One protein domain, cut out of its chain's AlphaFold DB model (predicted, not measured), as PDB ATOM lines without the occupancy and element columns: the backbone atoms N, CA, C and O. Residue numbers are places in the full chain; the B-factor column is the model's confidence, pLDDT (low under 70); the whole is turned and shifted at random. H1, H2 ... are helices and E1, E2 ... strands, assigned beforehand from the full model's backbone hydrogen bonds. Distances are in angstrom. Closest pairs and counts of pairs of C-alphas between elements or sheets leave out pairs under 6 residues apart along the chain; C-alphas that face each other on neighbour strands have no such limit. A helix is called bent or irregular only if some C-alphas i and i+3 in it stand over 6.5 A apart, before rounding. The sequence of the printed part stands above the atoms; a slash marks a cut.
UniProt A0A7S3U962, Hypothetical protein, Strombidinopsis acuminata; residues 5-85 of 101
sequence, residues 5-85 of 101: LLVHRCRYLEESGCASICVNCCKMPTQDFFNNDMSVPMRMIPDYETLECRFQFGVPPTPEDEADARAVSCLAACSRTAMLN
ATOM      1  N   LEU A   5     104.796 -27.312  10.482       95.56
ATOM      2  CA  LEU A   5     104.448 -26.369  11.544       95.56
ATOM      3  C   LEU A   5     105.063 -25.007  11.209       95.56
ATOM      4  O   LEU A   5     106.275 -24.906  11.022       95.56
ATOM      5  N   LEU A   6     104.231 -23.970  11.139       97.44
ATOM      6  CA  LEU A   6     104.676 -22.593  10.952       97.44
ATOM      7  C   LEU A   6     104.629 -21.853  12.288       97.44
ATOM      8  O   LEU A   6     103.574 -21.736  12.911       97.44
ATOM      9  N   VAL A   7     105.778 -21.348  12.717       97.44
ATOM     10  CA  VAL A   7     105.897 -20.471  13.877       97.44
ATOM     11  C   VAL A   7     105.869 -19.033  13.373       97.44
ATOM     12  O   VAL A   7     106.870 -18.556  12.851       97.44
ATOM     13  N   HIS A   8     104.733 -18.353  13.539       96.12
ATOM     14  CA  HIS A   8     104.547 -16.966  13.084       96.12
ATOM     15  C   HIS A   8     105.408 -15.940  13.833       96.12
ATOM     16  O   HIS A   8     105.672 -14.863  13.322       96.12
ATOM     17  N   ARG A   9     105.813 -16.256  15.067       94.81
ATOM     18  CA  ARG A   9     106.655 -15.393  15.904       94.81
ATOM     19  C   ARG A   9     107.786 -16.209  16.502       94.81
ATOM     20  O   ARG A   9     107.633 -16.825  17.561       94.81
ATOM     21  N   CYS A  10     108.904 -16.307  15.783       96.50
ATOM     22  CA  CYS A  10     110.042 -17.094  16.242       96.50
ATOM     23  C   CYS A  10     110.830 -16.318  17.300       96.50
ATOM     24  O   CYS A  10     111.520 -15.350  16.989       96.50
ATOM     25  N   ARG A  11     110.810 -16.805  18.547       94.56
ATOM     26  CA  ARG A  11     111.526 -16.188  19.674       94.56
ATOM     27  C   ARG A  11     113.004 -15.913  19.381       94.56
ATOM     28  O   ARG A  11     113.508 -14.848  19.709       94.56
ATOM     29  N   TYR A  12     113.697 -16.860  18.748       93.38
ATOM     30  CA  TYR A  12     115.116 -16.701  18.429       93.38
ATOM     31  C   TYR A  12     115.369 -15.617  17.382       93.38
ATOM     32  O   TYR A  12     116.392 -14.949  17.463       93.38
ATOM     33  N   LEU A  13     114.472 -15.430  16.414       92.38
ATOM     34  CA  LEU A  13     114.620 -14.390  15.397       92.38
ATOM     35  C   LEU A  13     114.203 -13.018  15.943       92.38
ATOM     36  O   LEU A  13     114.954 -12.059  15.786       92.38
ATOM     37  N   GLU A  14     113.069 -12.945  16.646       91.75
ATOM     38  CA  GLU A  14     112.526 -11.696  17.194       91.75
ATOM     39  C   GLU A  14     113.345 -11.140  18.367       91.75
ATOM     40  O   GLU A  14     113.698  -9.963  18.358       91.75
ATOM     41  N   GLU A  15     113.650 -11.951  19.387       90.62
ATOM     42  CA  GLU A  15     114.279 -11.439  20.615       90.62
ATOM     43  C   GLU A  15     115.793 -11.262  20.467       90.62
ATOM     44  O   GLU A  15     116.365 -10.349  21.058       90.62
ATOM     45  N   SER A  16     116.462 -12.134  19.702       88.56
ATOM     46  CA  SER A  16     117.925 -12.066  19.582       88.56
ATOM     47  C   SER A  16     118.400 -11.055  18.539       88.56
ATOM     48  O   SER A  16     119.520 -10.551  18.645       88.56
ATOM     49  N   GLY A  17     117.593 -10.803  17.500       86.94
ATOM     50  CA  GLY A  17     117.977  -9.959  16.368       86.94
ATOM     51  C   GLY A  17     119.257 -10.416  15.653       86.94
ATOM     52  O   GLY A  17     119.893  -9.620  14.961       86.94
ATOM     53  N   CYS A  18     119.676 -11.678  15.814       88.69
ATOM     54  CA  CYS A  18     120.943 -12.187  15.298       88.69
ATOM     55  C   CYS A  18     120.785 -13.549  14.610       88.69
ATOM     56  O   CYS A  18     120.417 -14.549  15.232       88.69
ATOM     57  N   ALA A  19     121.159 -13.612  13.328       90.69
ATOM     58  CA  ALA A  19     121.103 -14.838  12.532       90.69
ATOM     59  C   ALA A  19     121.960 -15.962  13.135       90.69
ATOM     60  O   ALA A  19     121.515 -17.106  13.211       90.69
ATOM     61  N   SER A  20     123.151 -15.642  13.652       90.25
ATOM     62  CA  SER A  20     124.038 -16.639  14.262       90.25
ATOM     63  C   SER A  20     123.440 -17.296  15.504       90.25
ATOM     64  O   SER A  20     123.699 -18.475  15.738       90.25
ATOM     65  N   ILE A  21     122.636 -16.569  16.290       92.12
ATOM     66  CA  ILE A  21     121.949 -17.136  17.459       92.12
ATOM     67  C   ILE A  21     120.838 -18.084  16.997       92.12
ATOM     68  O   ILE A  21     120.743 -19.203  17.496       92.12
ATOM     69  N   CYS A  22     120.042 -17.687  15.998       93.81
ATOM     70  CA  CYS A  22     119.042 -18.572  15.396       93.81
ATOM     71  C   CYS A  22     119.672 -19.882  14.894       93.81
ATOM     72  O   CYS A  22     119.193 -20.966  15.228       93.81
ATOM     73  N   VAL A  23     120.773 -19.792  14.146       94.31
ATOM     74  CA  VAL A  23     121.416 -20.954  13.519       94.31
ATOM     75  C   VAL A  23     122.038 -21.880  14.561       94.31
ATOM     76  O   VAL A  23     121.739 -23.074  14.568       94.31
ATOM     77  N   ASN A  24     122.857 -21.342  15.466       93.12
ATOM     78  CA  ASN A  24     123.682 -22.161  16.357       93.12
ATOM     79  C   ASN A  24     122.984 -22.567  17.658       93.12
ATOM     80  O   ASN A  24     123.368 -23.570  18.249       93.12
ATOM     81  N   CYS A  25     121.972 -21.822  18.114       94.50
ATOM     82  CA  CYS A  25     121.250 -22.162  19.343       94.50
ATOM     83  C   CYS A  25     119.916 -22.864  19.073       94.50
ATOM     84  O   CYS A  25     119.470 -23.640  19.911       94.50
ATOM     85  N   CYS A  26     119.274 -22.603  17.929       95.88
ATOM     86  CA  CYS A  26     117.966 -23.174  17.613       95.88
ATOM     87  C   CYS A  26     118.023 -24.155  16.441       95.88
ATOM     88  O   CYS A  26     117.790 -25.342  16.657       95.88
ATOM     89  N   LYS A  27     118.340 -23.703  15.221       95.88
ATOM     90  CA  LYS A  27     118.210 -24.531  14.010       95.88
ATOM     91  C   LYS A  27     119.091 -25.779  14.045       95.88
ATOM     92  O   LYS A  27     118.559 -26.881  13.945       95.88
ATOM     93  N   MET A  28     120.408 -25.620  14.183       96.00
ATOM     94  CA  MET A  28     121.338 -26.753  14.102       96.00
ATOM     95  C   MET A  28     121.116 -27.759  15.240       96.00
ATOM     96  O   MET A  28     120.920 -28.930  14.924       96.00
ATOM     97  N   PRO A  29     121.026 -27.346  16.524       96.38
ATOM     98  CA  PRO A  29     120.794 -28.302  17.608       96.38
ATOM     99  C   PRO A  29     119.434 -29.001  17.521       96.38
ATOM    100  O   PRO A  29     119.330 -30.188  17.805       96.38
ATOM    101  N   THR A  30     118.378 -28.290  17.106       96.38
ATOM    102  CA  THR A  30     117.045 -28.903  16.993       96.38
ATOM    103  C   THR A  30     116.997 -29.888  15.829       96.38
ATOM    104  O   THR A  30     116.464 -30.982  15.984       96.38
ATOM    105  N   GLN A  31     117.565 -29.547  14.667       96.94
ATOM    106  CA  GLN A  31     117.667 -30.504  13.564       96.94
ATOM    107  C   GLN A  31     118.475 -31.738  13.973       96.94
ATOM    108  O   GLN A  31     118.014 -32.846  13.720       96.94
ATOM    109  N   ASP A  32     119.621 -31.563  14.630       96.50
ATOM    110  CA  ASP A  32     120.454 -32.671  15.107       96.50
ATOM    111  C   ASP A  32     119.663 -33.607  16.035       96.50
ATOM    112  O   ASP A  32     119.535 -34.796  15.754       96.50
ATOM    113  N   PHE A  33     118.990 -33.047  17.044       97.56
ATOM    114  CA  PHE A  33     118.163 -33.807  17.982       97.56
ATOM    115  C   PHE A  33     117.050 -34.614  17.290       97.56
ATOM    116  O   PHE A  33     116.863 -35.802  17.553       97.56
ATOM    117  N   PHE A  34     116.293 -33.997  16.376       96.88
ATOM    118  CA  PHE A  34     115.215 -34.708  15.682       96.88
ATOM    119  C   PHE A  34     115.750 -35.795  14.744       96.88
ATOM    120  O   PHE A  34     115.234 -36.914  14.760       96.88
ATOM    121  N   ASN A  35     116.780 -35.488  13.952       96.44
ATOM    122  CA  ASN A  35     117.278 -36.408  12.932       96.44
ATOM    123  C   ASN A  35     118.124 -37.546  13.529       96.44
ATOM    124  O   ASN A  35     118.007 -38.674  13.052       96.44
ATOM    125  N   ASN A  36     118.921 -37.282  14.570       96.56
ATOM    126  CA  ASN A  36     119.890 -38.239  15.112       96.56
ATOM    127  C   ASN A  36     119.431 -38.902  16.419       96.56
ATOM    128  O   ASN A  36     119.593 -40.114  16.554       96.56
ATOM    129  N   ASP A  37     118.804 -38.166  17.343       96.94
ATOM    130  CA  ASP A  37     118.390 -38.737  18.637       96.94
ATOM    131  C   ASP A  37     116.979 -39.332  18.588       96.94
ATOM    132  O   ASP A  37     116.733 -40.424  19.103       96.94
ATOM    133  N   MET A  38     116.033 -38.642  17.944       96.25
ATOM    134  CA  MET A  38     114.646 -39.115  17.831       96.25
ATOM    135  C   MET A  38     114.366 -39.919  16.560       96.25
ATOM    136  O   MET A  38     113.299 -40.521  16.455       96.25
ATOM    137  N   SER A  39     115.304 -39.952  15.606       94.88
ATOM    138  CA  SER A  39     115.130 -40.629  14.309       94.88
ATOM    139  C   SER A  39     113.877 -40.172  13.540       94.88
ATOM    140  O   SER A  39     113.239 -40.953  12.830       94.88
ATOM    141  N   VAL A  40     113.506 -38.898  13.679       94.75
ATOM    142  CA  VAL A  40     112.401 -38.262  12.956       94.75
ATOM    143  C   VAL A  40     112.998 -37.256  11.974       94.75
ATOM    144  O   VAL A  40     113.479 -36.210  12.411       94.75
ATOM    145  N   PRO A  41     112.946 -37.519  10.652       95.62
ATOM    146  CA  PRO A  41     113.469 -36.585   9.666       95.62
ATOM    147  C   PRO A  41     112.809 -35.217   9.821       95.62
ATOM    148  O   PRO A  41     111.578 -35.117   9.806       95.62
ATOM    149  N   MET A  42     113.609 -34.173  10.002       95.56
ATOM    150  CA  MET A  42     113.083 -32.831  10.241       95.56
ATOM    151  C   MET A  42     114.001 -31.754   9.671       95.56
ATOM    152  O   MET A  42     115.198 -31.725   9.961       95.56
ATOM    153  N   ARG A  43     113.417 -30.837   8.898       96.06
ATOM    154  CA  ARG A  43     114.088 -29.692   8.275       96.06
ATOM    155  C   ARG A  43     113.486 -28.389   8.793       96.06
ATOM    156  O   ARG A  43     112.270 -28.198   8.743       96.06
ATOM    157  N   MET A  44     114.339 -27.470   9.238       96.31
ATOM    158  CA  MET A  44     113.950 -26.130   9.680       96.31
ATOM    159  C   MET A  44     114.296 -25.080   8.625       96.31
ATOM    160  O   MET A  44     115.438 -24.984   8.166       96.31
ATOM    161  N   ILE A  45     113.318 -24.244   8.292       95.62
ATOM    162  CA  ILE A  45     113.424 -23.172   7.301       95.62
ATOM    163  C   ILE A  45     113.004 -21.857   7.978       95.62
ATOM    164  O   ILE A  45     111.809 -21.552   8.034       95.62
ATOM    165  N   PRO A  46     113.957 -21.120   8.574       95.19
ATOM    166  CA  PRO A  46     113.705 -19.782   9.095       95.19
ATOM    167  C   PRO A  46     113.515 -18.780   7.951       95.19
ATOM    168  O   PRO A  46     114.188 -18.872   6.926       95.19
ATOM    169  N   ASP A  47     112.635 -17.809   8.160       93.50
ATOM    170  CA  ASP A  47     112.495 -16.619   7.333       93.50
ATOM    171  C   ASP A  47     113.041 -15.420   8.116       93.50
ATOM    172  O   ASP A  47     112.532 -15.027   9.166       93.50
ATOM    173  N   TYR A  48     114.140 -14.871   7.614       91.00
ATOM    174  CA  TYR A  48     114.887 -13.806   8.270       91.00
ATOM    175  C   TYR A  48     114.293 -12.408   8.036       91.00
ATOM    176  O   TYR A  48     114.704 -11.466   8.716       91.00
ATOM    177  N   GLU A  49     113.344 -12.270   7.107       90.06
ATOM    178  CA  GLU A  49     112.640 -11.016   6.818       90.06
ATOM    179  C   GLU A  49     111.336 -10.929   7.613       90.06
ATOM    180  O   GLU A  49     111.064  -9.910   8.249       90.06
ATOM    181  N   THR A  50     110.548 -12.008   7.613       93.06
ATOM    182  CA  THR A  50     109.256 -12.061   8.317       93.06
ATOM    183  C   THR A  50     109.379 -12.500   9.776       93.06
ATOM    184  O   THR A  50     108.438 -12.321  10.546       93.06
ATOM    185  N   LEU A  51     110.543 -13.029  10.176       93.44
ATOM    186  CA  LEU A  51     110.818 -13.598  11.505       93.44
ATOM    187  C   LEU A  51     109.976 -14.847  11.825       93.44
ATOM    188  O   LEU A  51     109.881 -15.276  12.982       93.44
ATOM    189  N   GLU A  52     109.405 -15.466  10.793       96.19
ATOM    190  CA  GLU A  52     108.732 -16.753  10.886       96.19
ATOM    191  C   GLU A  52     109.744 -17.909  10.844       96.19
ATOM    192  O   GLU A  52     110.861 -17.791  10.342       96.19
ATOM    193  N   CYS A  53     109.373 -19.075  11.370       96.62
ATOM    194  CA  CYS A  53     110.192 -20.279  11.238       96.62
ATOM    195  C   CYS A  53     109.327 -21.499  10.945       96.62
ATOM    196  O   CYS A  53     108.384 -21.804  11.679       96.62
ATOM    197  N   ARG A  54     109.646 -22.208   9.862       97.25
ATOM    198  CA  ARG A  54     108.899 -23.376   9.397       97.25
ATOM    199  C   ARG A  54     109.643 -24.660   9.732       97.25
ATOM    200  O   ARG A  54     110.809 -24.816   9.387       97.25
ATOM    201  N   PHE A  55     108.936 -25.602  10.334       96.75
ATOM    202  CA  PHE A  55     109.415 -26.948  10.619       96.75
ATOM    203  C   PHE A  55     108.719 -27.898   9.653       96.75
ATOM    204  O   PHE A  55     107.488 -27.919   9.589       96.75
ATOM    205  N   GLN A  56     109.487 -28.668   8.893       96.06
ATOM    206  CA  GLN A  56     108.978 -29.706   8.005       96.06
ATOM    207  C   GLN A  56     109.354 -31.067   8.582       96.06
ATOM    208  O   GLN A  56     110.534 -31.396   8.667       96.06
ATOM    209  N   PHE A  57     108.355 -31.850   8.976       95.31
ATOM    210  CA  PHE A  57     108.547 -33.203   9.492       95.31
ATOM    211  C   PHE A  57     108.444 -34.231   8.363       95.31
ATOM    212  O   PHE A  57     107.671 -34.063   7.421       95.31
ATOM    213  N   GLY A  58     109.215 -35.311   8.462       94.62
ATOM    214  CA  GLY A  58     109.349 -36.330   7.421       94.62
ATOM    215  C   GLY A  58     110.260 -35.921   6.257       94.62
ATOM    216  O   GLY A  58     110.360 -36.664   5.285       94.62
ATOM    217  N   VAL A  59     110.925 -34.764   6.345       94.38
ATOM    218  CA  VAL A  59     111.853 -34.255   5.328       94.38
ATOM    219  C   VAL A  59     113.197 -33.971   6.003       94.38
ATOM    220  O   VAL A  59     113.237 -33.108   6.880       94.38
ATOM    221  N   PRO A  60     114.287 -34.671   5.645       94.38
ATOM    222  CA  PRO A  60     115.608 -34.371   6.186       94.38
ATOM    223  C   PRO A  60     116.164 -33.063   5.588       94.38
ATOM    224  O   PRO A  60     115.790 -32.693   4.468       94.38
ATOM    225  N   PRO A  61     117.057 -32.355   6.302       95.38
ATOM    226  CA  PRO A  61     117.748 -31.195   5.750       95.38
ATOM    227  C   PRO A  61     118.708 -31.624   4.630       95.38
ATOM    228  O   PRO A  61     119.306 -32.701   4.685       95.38
ATOM    229  N   THR A  62     118.863 -30.788   3.605       95.06
ATOM    230  CA  THR A  62     119.872 -30.998   2.559       95.06
ATOM    231  C   THR A  62     121.223 -30.402   2.981       95.06
ATOM    232  O   THR A  62     121.275 -29.521   3.843       95.06
ATOM    233  N   PRO A  63     122.344 -30.809   2.357       93.75
ATOM    234  CA  PRO A  63     123.636 -30.159   2.595       93.75
ATOM    235  C   PRO A  63     123.625 -28.656   2.277       93.75
ATOM    236  O   PRO A  63     124.328 -27.879   2.922       93.75
ATOM    237  N   GLU A  64     122.817 -28.254   1.294       93.31
ATOM    238  CA  GLU A  64     122.615 -26.858   0.903       93.31
ATOM    239  C   GLU A  64     121.875 -26.074   1.996       93.31
ATOM    240  O   GLU A  64     122.341 -25.009   2.380       93.31
ATOM    241  N   ASP A  65     120.833 -26.646   2.619       91.06
ATOM    242  CA  ASP A  65     120.118 -26.007   3.739       91.06
ATOM    243  C   ASP A  65     121.029 -25.615   4.899       91.06
ATOM    244  O   ASP A  65     120.806 -24.610   5.585       91.06
ATOM    245  N   GLU A  66     122.008 -26.468   5.188       90.56
ATOM    246  CA  GLU A  66     122.961 -26.221   6.256       90.56
ATOM    247  C   GLU A  66     124.067 -25.257   5.828       90.56
ATOM    248  O   GLU A  66     124.540 -24.467   6.645       90.56
ATOM    249  N   ALA A  67     124.502 -25.320   4.564       90.12
ATOM    250  CA  ALA A  67     125.466 -24.374   4.015       90.12
ATOM    251  C   ALA A  67     124.888 -22.955   4.019       90.12
ATOM    252  O   ALA A  67     125.539 -22.042   4.530       90.12
ATOM    253  N   ASP A  68     123.643 -22.805   3.575       89.94
ATOM    254  CA  ASP A  68     122.914 -21.543   3.586       89.94
ATOM    255  C   ASP A  68     122.744 -21.028   5.010       89.94
ATOM    256  O   ASP A  68     123.064 -19.872   5.275       89.94
ATOM    257  N   ALA A  69     122.358 -21.895   5.954       89.06
ATOM    258  CA  ALA A  69     122.257 -21.534   7.368       89.06
ATOM    259  C   ALA A  69     123.589 -21.016   7.946       89.06
ATOM    260  O   ALA A  69     123.590 -20.118   8.784       89.06
ATOM    261  N   ARG A  70     124.735 -21.539   7.494       88.19
ATOM    262  CA  ARG A  70     126.064 -21.063   7.919       88.19
ATOM    263  C   ARG A  70     126.501 -19.777   7.214       88.19
ATOM    264  O   ARG A  70     127.323 -19.046   7.763       88.19
ATOM    265  N   ALA A  71     125.971 -19.502   6.027       87.94
ATOM    266  CA  ALA A  71     126.326 -18.342   5.212       87.94
ATOM    267  C   ALA A  71     125.441 -17.107   5.464       87.94
ATOM    268  O   ALA A  71     125.693 -16.051   4.879       87.94
ATOM    269  N   VAL A  72     124.422 -17.213   6.327       84.69
ATOM    270  CA  VAL A  72     123.458 -16.131   6.585       84.69
ATOM    271  C   VAL A  72     124.156 -14.853   7.066       84.69
ATOM    272  O   VAL A  72     124.928 -14.855   8.030       84.69
ATOM    273  N   SER A  73     123.856 -13.737   6.400       83.94
ATOM    274  CA  SER A  73     124.287 -12.400   6.814       83.94
ATOM    275  C   SER A  73     123.559 -11.936   8.076       83.94
ATOM    276  O   SER A  73     122.502 -12.446   8.439       83.94
ATOM    277  N   CYS A  74     124.093 -10.926   8.757       84.44
ATOM    278  CA  CYS A  74     123.416 -10.362   9.916       84.44
ATOM    279  C   CYS A  74     122.030  -9.804   9.541       84.44
ATOM    280  O   CYS A  74     121.830  -9.257   8.456       84.44
ATOM    281  N   LEU A  75     121.070  -9.962  10.460       86.38
ATOM    282  CA  LEU A  75     119.700  -9.477  10.285       86.38
ATOM    283  C   LEU A  75     119.669  -7.950  10.221       86.38
ATOM    284  O   LEU A  75     120.490  -7.283  10.854       86.38
ATOM    285  N   ALA A  76     118.661  -7.396   9.545       81.88
ATOM    286  CA  ALA A  76     118.417  -5.953   9.537       81.88
ATOM    287  C   ALA A  76     118.217  -5.393  10.960       81.88
ATOM    288  O   ALA A  76     118.649  -4.286  11.263       81.88
ATOM    289  N   ALA A  77     117.631  -6.194  11.855       77.75
ATOM    290  CA  ALA A  77     117.435  -5.858  13.263       77.75
ATOM    291  C   ALA A  77     118.702  -6.011  14.137       77.75
ATOM    292  O   ALA A  77     118.642  -5.797  15.347       77.75
ATOM    293  N   CYS A  78     119.852  -6.397  13.569       82.00
ATOM    294  CA  CYS A  78     121.068  -6.608  14.346       82.00
ATOM    295  C   CYS A  78     121.645  -5.274  14.841       82.00
ATOM    296  O   CYS A  78     122.085  -4.430  14.060       82.00
ATOM    297  N   SER A  79     121.730  -5.119  16.163       73.81
ATOM    298  CA  SER A  79     122.250  -3.911  16.819       73.81
ATOM    299  C   SER A  79     123.694  -3.573  16.432       73.81
ATOM    300  O   SER A  79     124.081  -2.407  16.422       73.81
ATOM    301  N   ARG A  80     124.496  -4.580  16.065       72.00
ATOM    302  CA  ARG A  80     125.888  -4.405  15.621       72.00
ATOM    303  C   ARG A  80     125.994  -3.844  14.204       72.00
ATOM    304  O   ARG A  80     126.968  -3.157  13.928       72.00
ATOM    305  N   THR A  81     125.006  -4.085  13.341       65.00
ATOM    306  CA  THR A  81     124.969  -3.508  11.988       65.00
ATOM    307  C   THR A  81     124.798  -1.991  12.050       65.00
ATOM    308  O   THR A  81     125.481  -1.275  11.327       65.00
ATOM    309  N   ALA A  82     123.966  -1.486  12.969       59.97
ATOM    310  CA  ALA A  82     123.793  -0.046  13.166       59.97
ATOM    311  C   ALA A  82     125.101   0.654  13.579       59.97
ATOM    312  O   ALA A  82     125.370   1.756  13.123       59.97
ATOM    313  N   MET A  83     125.944  -0.016  14.376       54.03
ATOM    314  CA  MET A  83     127.228   0.521  14.853       54.03
ATOM    315  C   MET A  83     128.315   0.587  13.762       54.03
ATOM    316  O   MET A  83     129.284   1.321  13.920       54.03
ATOM    317  N   LEU A  84     128.197  -0.187  12.674       56.78
ATOM    318  CA  LEU A  84     129.179  -0.208  11.576       56.78
ATOM    319  C   LEU A  84     128.958   0.911  10.548       56.78
ATOM    320  O   LEU A  84     129.853   1.188   9.758       56.78
ATOM    321  N   ASN A  85     127.794   1.565  10.561       52.84
ATOM    322  CA  ASN A  85     127.462   2.621   9.604       52.84
ATOM    323  C   ASN A  85     128.058   3.995   9.974       52.84
ATOM    324  O   ASN A  85     128.032   4.896   9.140       52.84
TER     325      ASN A  85
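What this domain is: This is residues 5 to 85 of the 101 residues of the protein "Hypothetical protein" of Strombidinopsis acuminata (UniProt A0A7S3U962). What shape do these atoms make? A small antiparallel sheet of three strands, E1, E3 and E2, has one long helix, H2, covering one face along E2, in two layers. The short helix H1 folds back on H2 as a helical hairpin, H3 packs beside H2, and the last helix, H4, lies off one end of the length. What are the numbers? The printed part has 81 residues with four named helices and three named strands, in the order E1 H1 H2 E2 E3 H3 H4, class mixed. It is compact, with a radius of gyration of the C-alphas of 13.1 A, and its elongated outline spans 45 by 24 by 17 A.

Where its parts are: Where do the first elements lie? E1, residues 5 to 7, begins with C-alpha 5 at (104.448, -26.369, 11.544). H1 is residues 11 to 16, and H2 is residues 19 to 37, 24.8 A long, with C-alpha 37 at (118.390, -38.737, 18.637). H2 is only just irregular: C-alphas 25 and 28 are 7.0 A apart. What follows? E2, residues 42 to 46, and E3, residues 53 to 57, are each 13.1 A long. H3, residues 63 to 71, measures 12.4 A, and H4, residues 79 to 84, ends with C-alpha 84 at (129.179, -0.208, 11.576).

How they stand to each other: How is the sheet paired? E1 and E3 are antiparallel, with N 5 and O 55 at 2.9 A, within hydrogen-bond range. E2 and E3 form an antiparallel hairpin, with N 45 and O 54 at 2.8 A, within hydrogen-bond range. How does the chain pass from E1 to E2? E1, H1, H2 and E2 make a split strand-helix-strand unit, two strands running the same way with E3 between them in the sheet, and its crossover is right-handed. H2 is over E2 at a height over the sheet of 8.6 A and runs along the strands, at 8 degrees to E2 on the local plane. Which helices touch? H1 touches residues 19 to 26 of H2, the closest C-alphas being Tyr 12 and Cys 22, 5.3 A apart, at a shallow tilt of 32 degrees, opposite ways. H3 only just touches H2, with 3 pairs of C-alphas within 8 A, the closest Val 23 and Ala 69 at 6.2 A. How are the helix backbones? Every O i to N i+4 pair is within hydrogen-bond range in H3, against 1 of 2 in H1, 12 of 15 in H2 and 1 of 2 in H4.

The domain as a whole: How large is it? The two C-alphas farthest apart, Ser 39 and Asn 85, are 45.2 A apart. Is anything missing or unsure? The printed part has no cut and no long link. Residues 81 to 85 have pLDDT under 70.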